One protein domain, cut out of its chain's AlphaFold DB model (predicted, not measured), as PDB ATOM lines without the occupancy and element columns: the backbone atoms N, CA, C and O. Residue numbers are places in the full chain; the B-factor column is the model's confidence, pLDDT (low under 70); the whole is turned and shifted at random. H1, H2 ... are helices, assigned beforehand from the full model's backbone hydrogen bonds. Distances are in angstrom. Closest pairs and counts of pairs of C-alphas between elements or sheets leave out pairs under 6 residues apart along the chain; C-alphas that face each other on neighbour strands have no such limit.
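Overview. This is residues 4 to 59 of the 61 residues of an uncharacterized protein of candidate division KSB1 bacterium (UniProt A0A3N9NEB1). Look for one long helix, H3, that makes the long axis, with two shorter helices packed on it. H1 runs slantwise back along H3, and H2 crosses the first half of H3 steeply, the three centres making a triangle. The printed part has 56 residues with three named helices, in the order H1, H2, H3, and no named strand; its class is all helix. It is compact, with a radius of gyration of the C-alphas of 11.2 A, and only just elongated, spanning 33 by 22 by 17 A.

Arrangement. Start with H1, residues 4 to 18. It only just touches H2, residues 22 to 31, with 3 pairs of C-alphas within 8 A and with its residues 11 to 15 alone. Their closest C-alphas, of Glu 15 and Ser 22, are 6.2 A apart, and the two helices are about perpendicular at 77 degrees. Go on to H3, residues 38 to 58, which touches H2 with residues 40 to 47 alone; the closest C-alphas, of Tyr 26 and Ala 44, are 5.7 A apart. H2 and H3 run opposite ways at a steep tilt of 69 degrees, only just short of about perpendicular. H1 and H3 touch, closest at the C-alphas of Ile 4 and Leu 50, 5.8 A apart. They run opposite ways at a shallow tilt of 34.7 degrees, only just short of steep. The packing is only just mostly crossed: 1 of the 3 touching pairs is at a shallow tilt. In H1, H2 and H3 every O i to N i+4 pair is within hydrogen-bond range.

Along the chain. Find C-alpha 4 at (98.414, 269.869, 364.055); from there H1 runs 20.8 A to C-alpha 18. H2 runs 14.0 A from C-alpha 22 to C-alpha 31. H3 runs 30.4 A from C-alpha 38 at (105.443, 261.259, 345.684) to C-alpha 58 at (95.610, 282.101, 365.473).

Size, cuts and confidence. The C-alphas farthest apart, of Asp 35 and Asn 59, are 33.6 A apart. The printed part has no cut; the link H1 to H2 is tight, and H2 to H3 is short. Mean pLDDT of the printed part is 86.6, with residue 59 under 70.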
ATOM      1  N   ILE A   4      97.096 269.243 364.237       84.25
ATOM      2  CA  ILE A   4      98.414 269.869 364.055       84.25
ATOM      3  C   ILE A   4      99.544 269.020 364.646       84.25
ATOM      4  O   ILE A   4     100.613 268.951 364.056       84.25
ATOM      5  N   ALA A   5      99.325 268.364 365.788       84.75
ATOM      6  CA  ALA A   5     100.368 267.561 366.427       84.75
ATOM      7  C   ALA A   5     100.710 266.315 365.599       84.75
ATOM      8  O   ALA A   5     101.873 265.932 365.531       84.75
ATOM      9  N   THR A   6      99.715 265.716 364.940       87.69
ATOM     10  CA  THR A   6      99.936 264.609 364.002       87.69
ATOM     11  C   THR A   6     100.732 265.086 362.794       87.69
ATOM     12  O   THR A   6     101.758 264.498 362.483       87.69
ATOM     13  N   LEU A   7     100.338 266.216 362.196       89.19
ATOM     14  CA  LEU A   7     101.067 266.813 361.074       89.19
ATOM     15  C   LEU A   7     102.526 267.128 361.439       89.19
ATOM     16  O   LEU A   7     103.417 266.843 360.652       89.19
ATOM     17  N   GLN A   8     102.798 267.664 362.633       87.31
ATOM     18  CA  GLN A   8     104.177 267.916 363.072       87.31
ATOM     19  C   GLN A   8     104.999 266.635 363.213       87.31
ATOM     20  O   GLN A   8     106.173 266.652 362.869       87.31
ATOM     21  N   LEU A   9     104.404 265.547 363.705       89.38
ATOM     22  CA  LEU A   9     105.092 264.262 363.833       89.38
ATOM     23  C   LEU A   9     105.414 263.652 362.466       89.38
ATOM     24  O   LEU A   9     106.533 263.186 362.266       89.38
ATOM     25  N   ASP A  10     104.465 263.691 361.528       90.19
ATOM     26  CA  ASP A  10     104.696 263.252 360.149       90.19
ATOM     27  C   ASP A  10     105.807 264.079 359.489       90.19
ATOM     28  O   ASP A  10     106.754 263.522 358.940       90.19
ATOM     29  N   LEU A  11     105.751 265.409 359.616       89.94
ATOM     30  CA  LEU A  11     106.794 266.307 359.115       89.94
ATOM     31  C   LEU A  11     108.157 265.998 359.731       89.94
ATOM     32  O   LEU A  11     109.138 265.898 359.005       89.94
ATOM     33  N   GLN A  12     108.219 265.785 361.044       90.12
ATOM     34  CA  GLN A  12     109.461 265.467 361.742       90.12
ATOM     35  C   GLN A  12     110.076 264.150 361.244       90.12
ATOM     36  O   GLN A  12     111.291 264.069 361.078       90.12
ATOM     37  N   ALA A  13     109.257 263.143 360.924       90.56
ATOM     38  CA  ALA A  13     109.742 261.899 360.329       90.56
ATOM     39  C   ALA A  13     110.391 262.131 358.954       90.56
ATOM     40  O   ALA A  13     111.410 261.512 358.642       90.56
ATOM     41  N   PHE A  14     109.844 263.044 358.145       89.69
ATOM     42  CA  PHE A  14     110.471 263.454 356.889       89.69
ATOM     43  C   PHE A  14     111.742 264.278 357.117       89.69
ATOM     44  O   PHE A  14     112.743 264.034 356.445       89.69
ATOM     45  N   GLU A  15     111.750 265.186 358.095       90.75
ATOM     46  CA  GLU A  15     112.933 265.982 358.441       90.75
ATOM     47  C   GLU A  15     114.105 265.105 358.884       90.75
ATOM     48  O   GLU A  15     115.241 265.334 358.472       90.75
ATOM     49  N   GLU A  16     113.833 264.064 359.671       89.69
ATOM     50  CA  GLU A  16     114.835 263.076 360.071       89.69
ATOM     51  C   GLU A  16     115.251 262.171 358.905       89.69
ATOM     52  O   GLU A  16     116.438 261.892 358.744       89.69
ATOM     53  N   LYS A  17     114.310 261.744 358.050       88.88
ATOM     54  CA  LYS A  17     114.593 260.888 356.881       88.88
ATOM     55  C   LYS A  17     115.468 261.594 355.843       88.88
ATOM     56  O   LYS A  17     116.387 260.983 355.302       88.88
ATOM     57  N   TYR A  18     115.170 262.856 355.553       85.00
ATOM     58  CA  TYR A  18     115.837 263.641 354.514       85.00
ATOM     59  C   TYR A  18     116.937 264.557 355.058       85.00
ATOM     60  O   TYR A  18     117.639 265.184 354.268       85.00
ATOM     61  N   HIS A  19     117.111 264.635 356.384       85.38
ATOM     62  CA  HIS A  19     118.027 265.572 357.046       85.38
ATOM     63  C   HIS A  19     117.828 267.029 356.590       85.38
ATOM     64  O   HIS A  19     118.770 267.822 356.557       85.38
ATOM     65  N   HIS A  20     116.592 267.379 356.238       84.88
ATOM     66  CA  HIS A  20     116.223 268.674 355.683       84.88
ATOM     67  C   HIS A  20     115.033 269.229 356.450       84.88
ATOM     68  O   HIS A  20     114.114 268.490 356.772       84.88
ATOM     69  N   THR A  21     115.023 270.523 356.748       87.31
ATOM     70  CA  THR A  21     113.870 271.158 357.390       87.31
ATOM     71  C   THR A  21     112.708 271.299 356.412       87.31
ATOM     72  O   THR A  21     112.892 271.733 355.275       87.31
ATOM     73  N   SER A  22     111.490 271.029 356.884       86.88
ATOM     74  CA  SER A  22     110.260 271.110 356.080       86.88
ATOM     75  C   SER A  22     110.056 272.504 355.487       86.88
ATOM     76  O   SER A  22     109.548 272.644 354.383       86.88
ATOM     77  N   ALA A  23     110.477 273.546 356.211       87.88
ATOM     78  CA  ALA A  23     110.398 274.932 355.755       87.88
ATOM     79  C   ALA A  23     111.317 275.221 354.556       87.88
ATOM     80  O   ALA A  23     110.932 275.940 353.633       87.88
ATOM     81  N   ASP A  24     112.531 274.673 354.579       88.56
ATOM     82  CA  ASP A  24     113.517 274.868 353.519       88.56
ATOM     83  C   ASP A  24     113.146 274.029 352.292       88.56
ATOM     84  O   ASP A  24     113.020 274.557 351.188       88.56
ATOM     85  N   PHE A  25     112.790 272.765 352.532       88.56
ATOM     86  CA  PHE A  25     112.204 271.867 351.546       88.56
ATOM     87  C   PHE A  25     110.994 272.499 350.835       88.56
ATOM     88  O   PHE A  25     110.963 272.559 349.610       88.56
ATOM     89  N   TYR A  26     110.021 273.036 351.579       89.38
ATOM     90  CA  TYR A  26     108.826 273.662 351.001       89.38
ATOM     91  C   TYR A  26     109.169 274.904 350.166       89.38
ATOM     92  O   TYR A  26     108.553 275.163 349.133       89.38
ATOM     93  N   THR A  27     110.189 275.659 350.574       88.06
ATOM     94  CA  THR A  27     110.677 276.823 349.822       88.06
ATOM     95  C   THR A  27     111.318 276.407 348.497       88.06
ATOM     96  O   THR A  27     111.067 277.041 347.476       88.06
ATOM     97  N   GLN A  28     112.105 275.332 348.473       87.75
ATOM     98  CA  GLN A  28     112.693 274.803 347.236       87.75
ATOM     99  C   GLN A  28     111.641 274.105 346.348       87.75
ATOM    100  O   GLN A  28     111.643 274.274 345.130       87.75
ATOM    101  N   PHE A  29     110.684 273.388 346.948       87.38
ATOM    102  CA  PHE A  29     109.562 272.747 346.251       87.38
ATOM    103  C   PHE A  29     108.674 273.779 345.541       87.38
ATOM    104  O   PHE A  29     108.381 273.645 344.358       87.38
ATOM    105  N   THR A  30     108.322 274.873 346.221       84.06
ATOM    106  CA  THR A  30     107.540 275.969 345.614       84.06
ATOM    107  C   THR A  30     108.305 276.751 344.543       84.06
ATOM    108  O   THR A  30     107.684 277.363 343.675       84.06
ATOM    109  N   GLN A  31     109.639 276.716 344.570       86.69
ATOM    110  CA  GLN A  31     110.491 277.277 343.518       86.69
ATOM    111  C   GLN A  31     110.668 276.339 342.314       86.69
ATOM    112  O   GLN A  31     111.184 276.776 341.285       86.69
ATOM    113  N   GLY A  32     110.219 275.082 342.409       84.12
ATOM    114  CA  GLY A  32     110.424 274.066 341.375       84.12
ATOM    115  C   GLY A  32     111.863 273.545 341.312       84.12
ATOM    116  O   GLY A  32     112.290 273.063 340.267       84.12
ATOM    117  N   GLU A  33     112.628 273.676 342.401       81.88
ATOM    118  CA  GLU A  33     114.003 273.161 342.505       81.88
ATOM    119  C   GLU A  33     114.053 271.695 342.952       81.88
ATOM    120  O   GLU A  33     115.067 271.023 342.764       81.88
ATOM    121  N   ILE A  34     112.964 271.193 343.539       79.81
ATOM    122  CA  ILE A  34     112.859 269.821 344.032       79.81
ATOM    123  C   ILE A  34     112.040 268.970 343.073       79.81
ATOM    124  O   ILE A  34     111.031 269.411 342.534       79.81
ATOM    125  N   ASP A  35     112.500 267.734 342.897       74.19
ATOM    126  CA  ASP A  35     111.842 266.719 342.085       74.19
ATOM    127  C   ASP A  35     110.419 266.437 342.598       74.19
ATOM    128  O   ASP A  35     110.193 266.312 343.801       74.19
ATOM    129  N   ASP A  36     109.448 266.293 341.701       73.88
ATOM    130  CA  ASP A  36     108.050 265.998 342.040       73.88
ATOM    131  C   ASP A  36     107.846 264.517 342.430       73.88
ATOM    132  O   ASP A  36     106.941 263.831 341.948       73.88
ATOM    133  N   CYS A  37     108.703 263.982 343.299       84.44
ATOM    134  CA  CYS A  37     108.529 262.641 343.842       84.44
ATOM    135  C   CYS A  37     107.319 262.597 344.787       84.44
ATOM    136  O   CYS A  37     107.048 263.546 345.523       84.44
ATOM    137  N   GLU A  38     106.625 261.457 344.830       85.00
ATOM    138  CA  GLU A  38     105.443 261.259 345.684       85.00
ATOM    139  C   GLU A  38     105.700 261.607 347.159       85.00
ATOM    140  O   GLU A  38     104.878 262.283 347.775       85.00
ATOM    141  N   ASP A  39     106.855 261.218 347.712       85.75
ATOM    142  CA  ASP A  39     107.262 261.592 349.072       85.75
ATOM    143  C   ASP A  39     107.318 263.118 349.270       85.75
ATOM    144  O   ASP A  39     106.898 263.624 350.308       85.75
ATOM    145  N   TYR A  40     107.830 263.853 348.282       86.12
ATOM    146  CA  TYR A  40     108.006 265.303 348.337       86.12
ATOM    147  C   TYR A  40     106.679 266.046 348.173       86.12
ATOM    148  O   TYR A  40     106.389 266.964 348.941       86.12
ATOM    149  N   ILE A  41     105.824 265.591 347.258       87.44
ATOM    150  CA  ILE A  41     104.460 266.112 347.106       87.44
ATOM    151  C   ILE A  41     103.669 265.911 348.407       87.44
ATOM    152  O   ILE A  41     102.996 266.829 348.882       87.44
ATOM    153  N   LEU A  42     103.779 264.725 349.017       89.38
ATOM    154  CA  LEU A  42     103.132 264.421 350.290       89.38
ATOM    155  C   LEU A  42     103.668 265.315 351.417       89.38
ATOM    156  O   LEU A  42     102.883 265.896 352.168       89.38
ATOM    157  N   TRP A  43     104.991 265.466 351.512       90.81
ATOM    158  CA  TRP A  43     105.639 266.306 352.518       90.81
ATOM    159  C   TRP A  43     105.209 267.776 352.398       90.81
ATOM    160  O   TRP A  43     104.823 268.395 353.394       90.81
ATOM    161  N   ALA A  44     105.183 268.321 351.180       90.38
ATOM    162  CA  ALA A  44     104.745 269.690 350.926       90.38
ATOM    163  C   ALA A  44     103.276 269.900 351.322       90.38
ATOM    164  O   ALA A  44     102.956 270.879 351.998       90.38
ATOM    165  N   GLY A  45     102.398 268.950 350.982       90.69
ATOM    166  CA  GLY A  45     100.983 269.001 351.354       90.69
ATOM    167  C   GLY A  45     100.758 268.968 352.869       90.69
ATOM    168  O   GLY A  45      99.954 269.739 353.394       90.69
ATOM    169  N   LEU A  46     101.502 268.129 353.599       91.38
ATOM    170  CA  LEU A  46     101.445 268.071 355.066       91.38
ATOM    171  C   LEU A  46     101.888 269.392 355.708       91.38
ATOM    172  O   LEU A  46     101.270 269.858 356.670       91.38
ATOM    173  N   TYR A  47     102.941 270.006 355.165       91.31
ATOM    174  CA  TYR A  47     103.466 271.278 355.658       91.31
ATOM    175  C   TYR A  47     102.491 272.430 355.400       91.31
ATOM    176  O   TYR A  47     102.245 273.255 356.284       91.31
ATOM    177  N   GLU A  48     101.869 272.455 354.225       90.69
ATOM    178  CA  GLU A  48     100.840 273.433 353.873       90.69
ATOM    179  C   GLU A  48      99.619 273.333 354.802       90.69
ATOM    180  O   GLU A  48      99.239 274.323 355.437       90.69
ATOM    181  N   LEU A  49      99.090 272.117 354.992       89.88
ATOM    182  CA  LEU A  49      97.992 271.823 355.921       89.88
ATOM    183  C   LEU A  49      98.305 272.268 357.352       89.88
ATOM    184  O   LEU A  49      97.430 272.798 358.048       89.88
ATOM    185  N   LEU A  50      99.542 272.071 357.810       90.00
ATOM    186  CA  LEU A  50      99.986 272.518 359.127       90.00
ATOM    187  C   LEU A  50      99.880 274.044 359.246       90.00
ATOM    188  O   LEU A  50      99.305 274.547 360.218       90.00
ATOM    189  N   ILE A  51     100.417 274.779 358.271       88.44
ATOM    190  CA  ILE A  51     100.397 276.245 358.273       88.44
ATOM    191  C   ILE A  51      98.965 276.771 358.221       88.44
ATOM    192  O   ILE A  51      98.628 277.697 358.966       88.44
ATOM    193  N   GLU A  52      98.105 276.194 357.384       88.81
ATOM    194  CA  GLU A  52      96.694 276.575 357.313       88.81
ATOM    195  C   GLU A  52      95.977 276.354 358.644       88.81
ATOM    196  O   GLU A  52      95.312 277.262 359.154       88.81
ATOM    197  N   ASN A  53      96.158 275.188 359.266       86.75
ATOM    198  CA  ASN A  53      95.565 274.905 360.569       86.75
ATOM    199  C   ASN A  53      96.086 275.853 361.657       86.75
ATOM    200  O   ASN A  53      95.299 276.364 362.457       86.75
ATOM    201  N   GLN A  54      97.384 276.165 361.669       85.31
ATOM    202  CA  GLN A  54      97.946 277.143 362.604       85.31
ATOM    203  C   GLN A  54      97.387 278.554 362.386       85.31
ATOM    204  O   GLN A  54      97.086 279.250 363.359       85.31
ATOM    205  N   LYS A  55      97.217 278.983 361.129       86.25
ATOM    206  CA  LYS A  55      96.594 280.273 360.790       86.25
ATOM    207  C   LYS A  55      95.150 280.331 361.281       86.25
ATOM    208  O   LYS A  55      94.772 281.321 361.904       86.25
ATOM    209  N   ARG A  56      94.376 279.261 361.074       84.44
ATOM    210  CA  ARG A  56      92.990 279.145 361.560       84.44
ATOM    211  C   ARG A  56      92.900 279.212 363.084       84.44
ATOM    212  O   ARG A  56      92.016 279.881 363.603       84.44
ATOM    213  N   LEU A  57      93.828 278.579 363.805       82.19
ATOM    214  CA  LEU A  57      93.871 278.665 365.269       82.19
ATOM    215  C   LEU A  57      94.272 280.051 365.782       82.19
ATOM    216  O   LEU A  57      93.767 280.484 366.815       82.19
ATOM    217  N   LYS A  58      95.190 280.741 365.096       78.12
ATOM    218  CA  LYS A  58      95.610 282.101 365.473       78.12
ATOM    219  C   LYS A  58      94.560 283.157 365.161       78.12
ATOM    220  O   LYS A  58      94.526 284.176 365.843       78.12
ATOM    221  N   ASN A  59      93.735 282.926 364.148       69.38
ATOM    222  CA  ASN A  59      92.698 283.852 363.730       69.38
ATOM    223  C   ASN A  59      91.335 283.141 363.727       69.38
ATOM    224  O   ASN A  59      90.804 282.858 362.650       69.38
TER     225      ASN A  59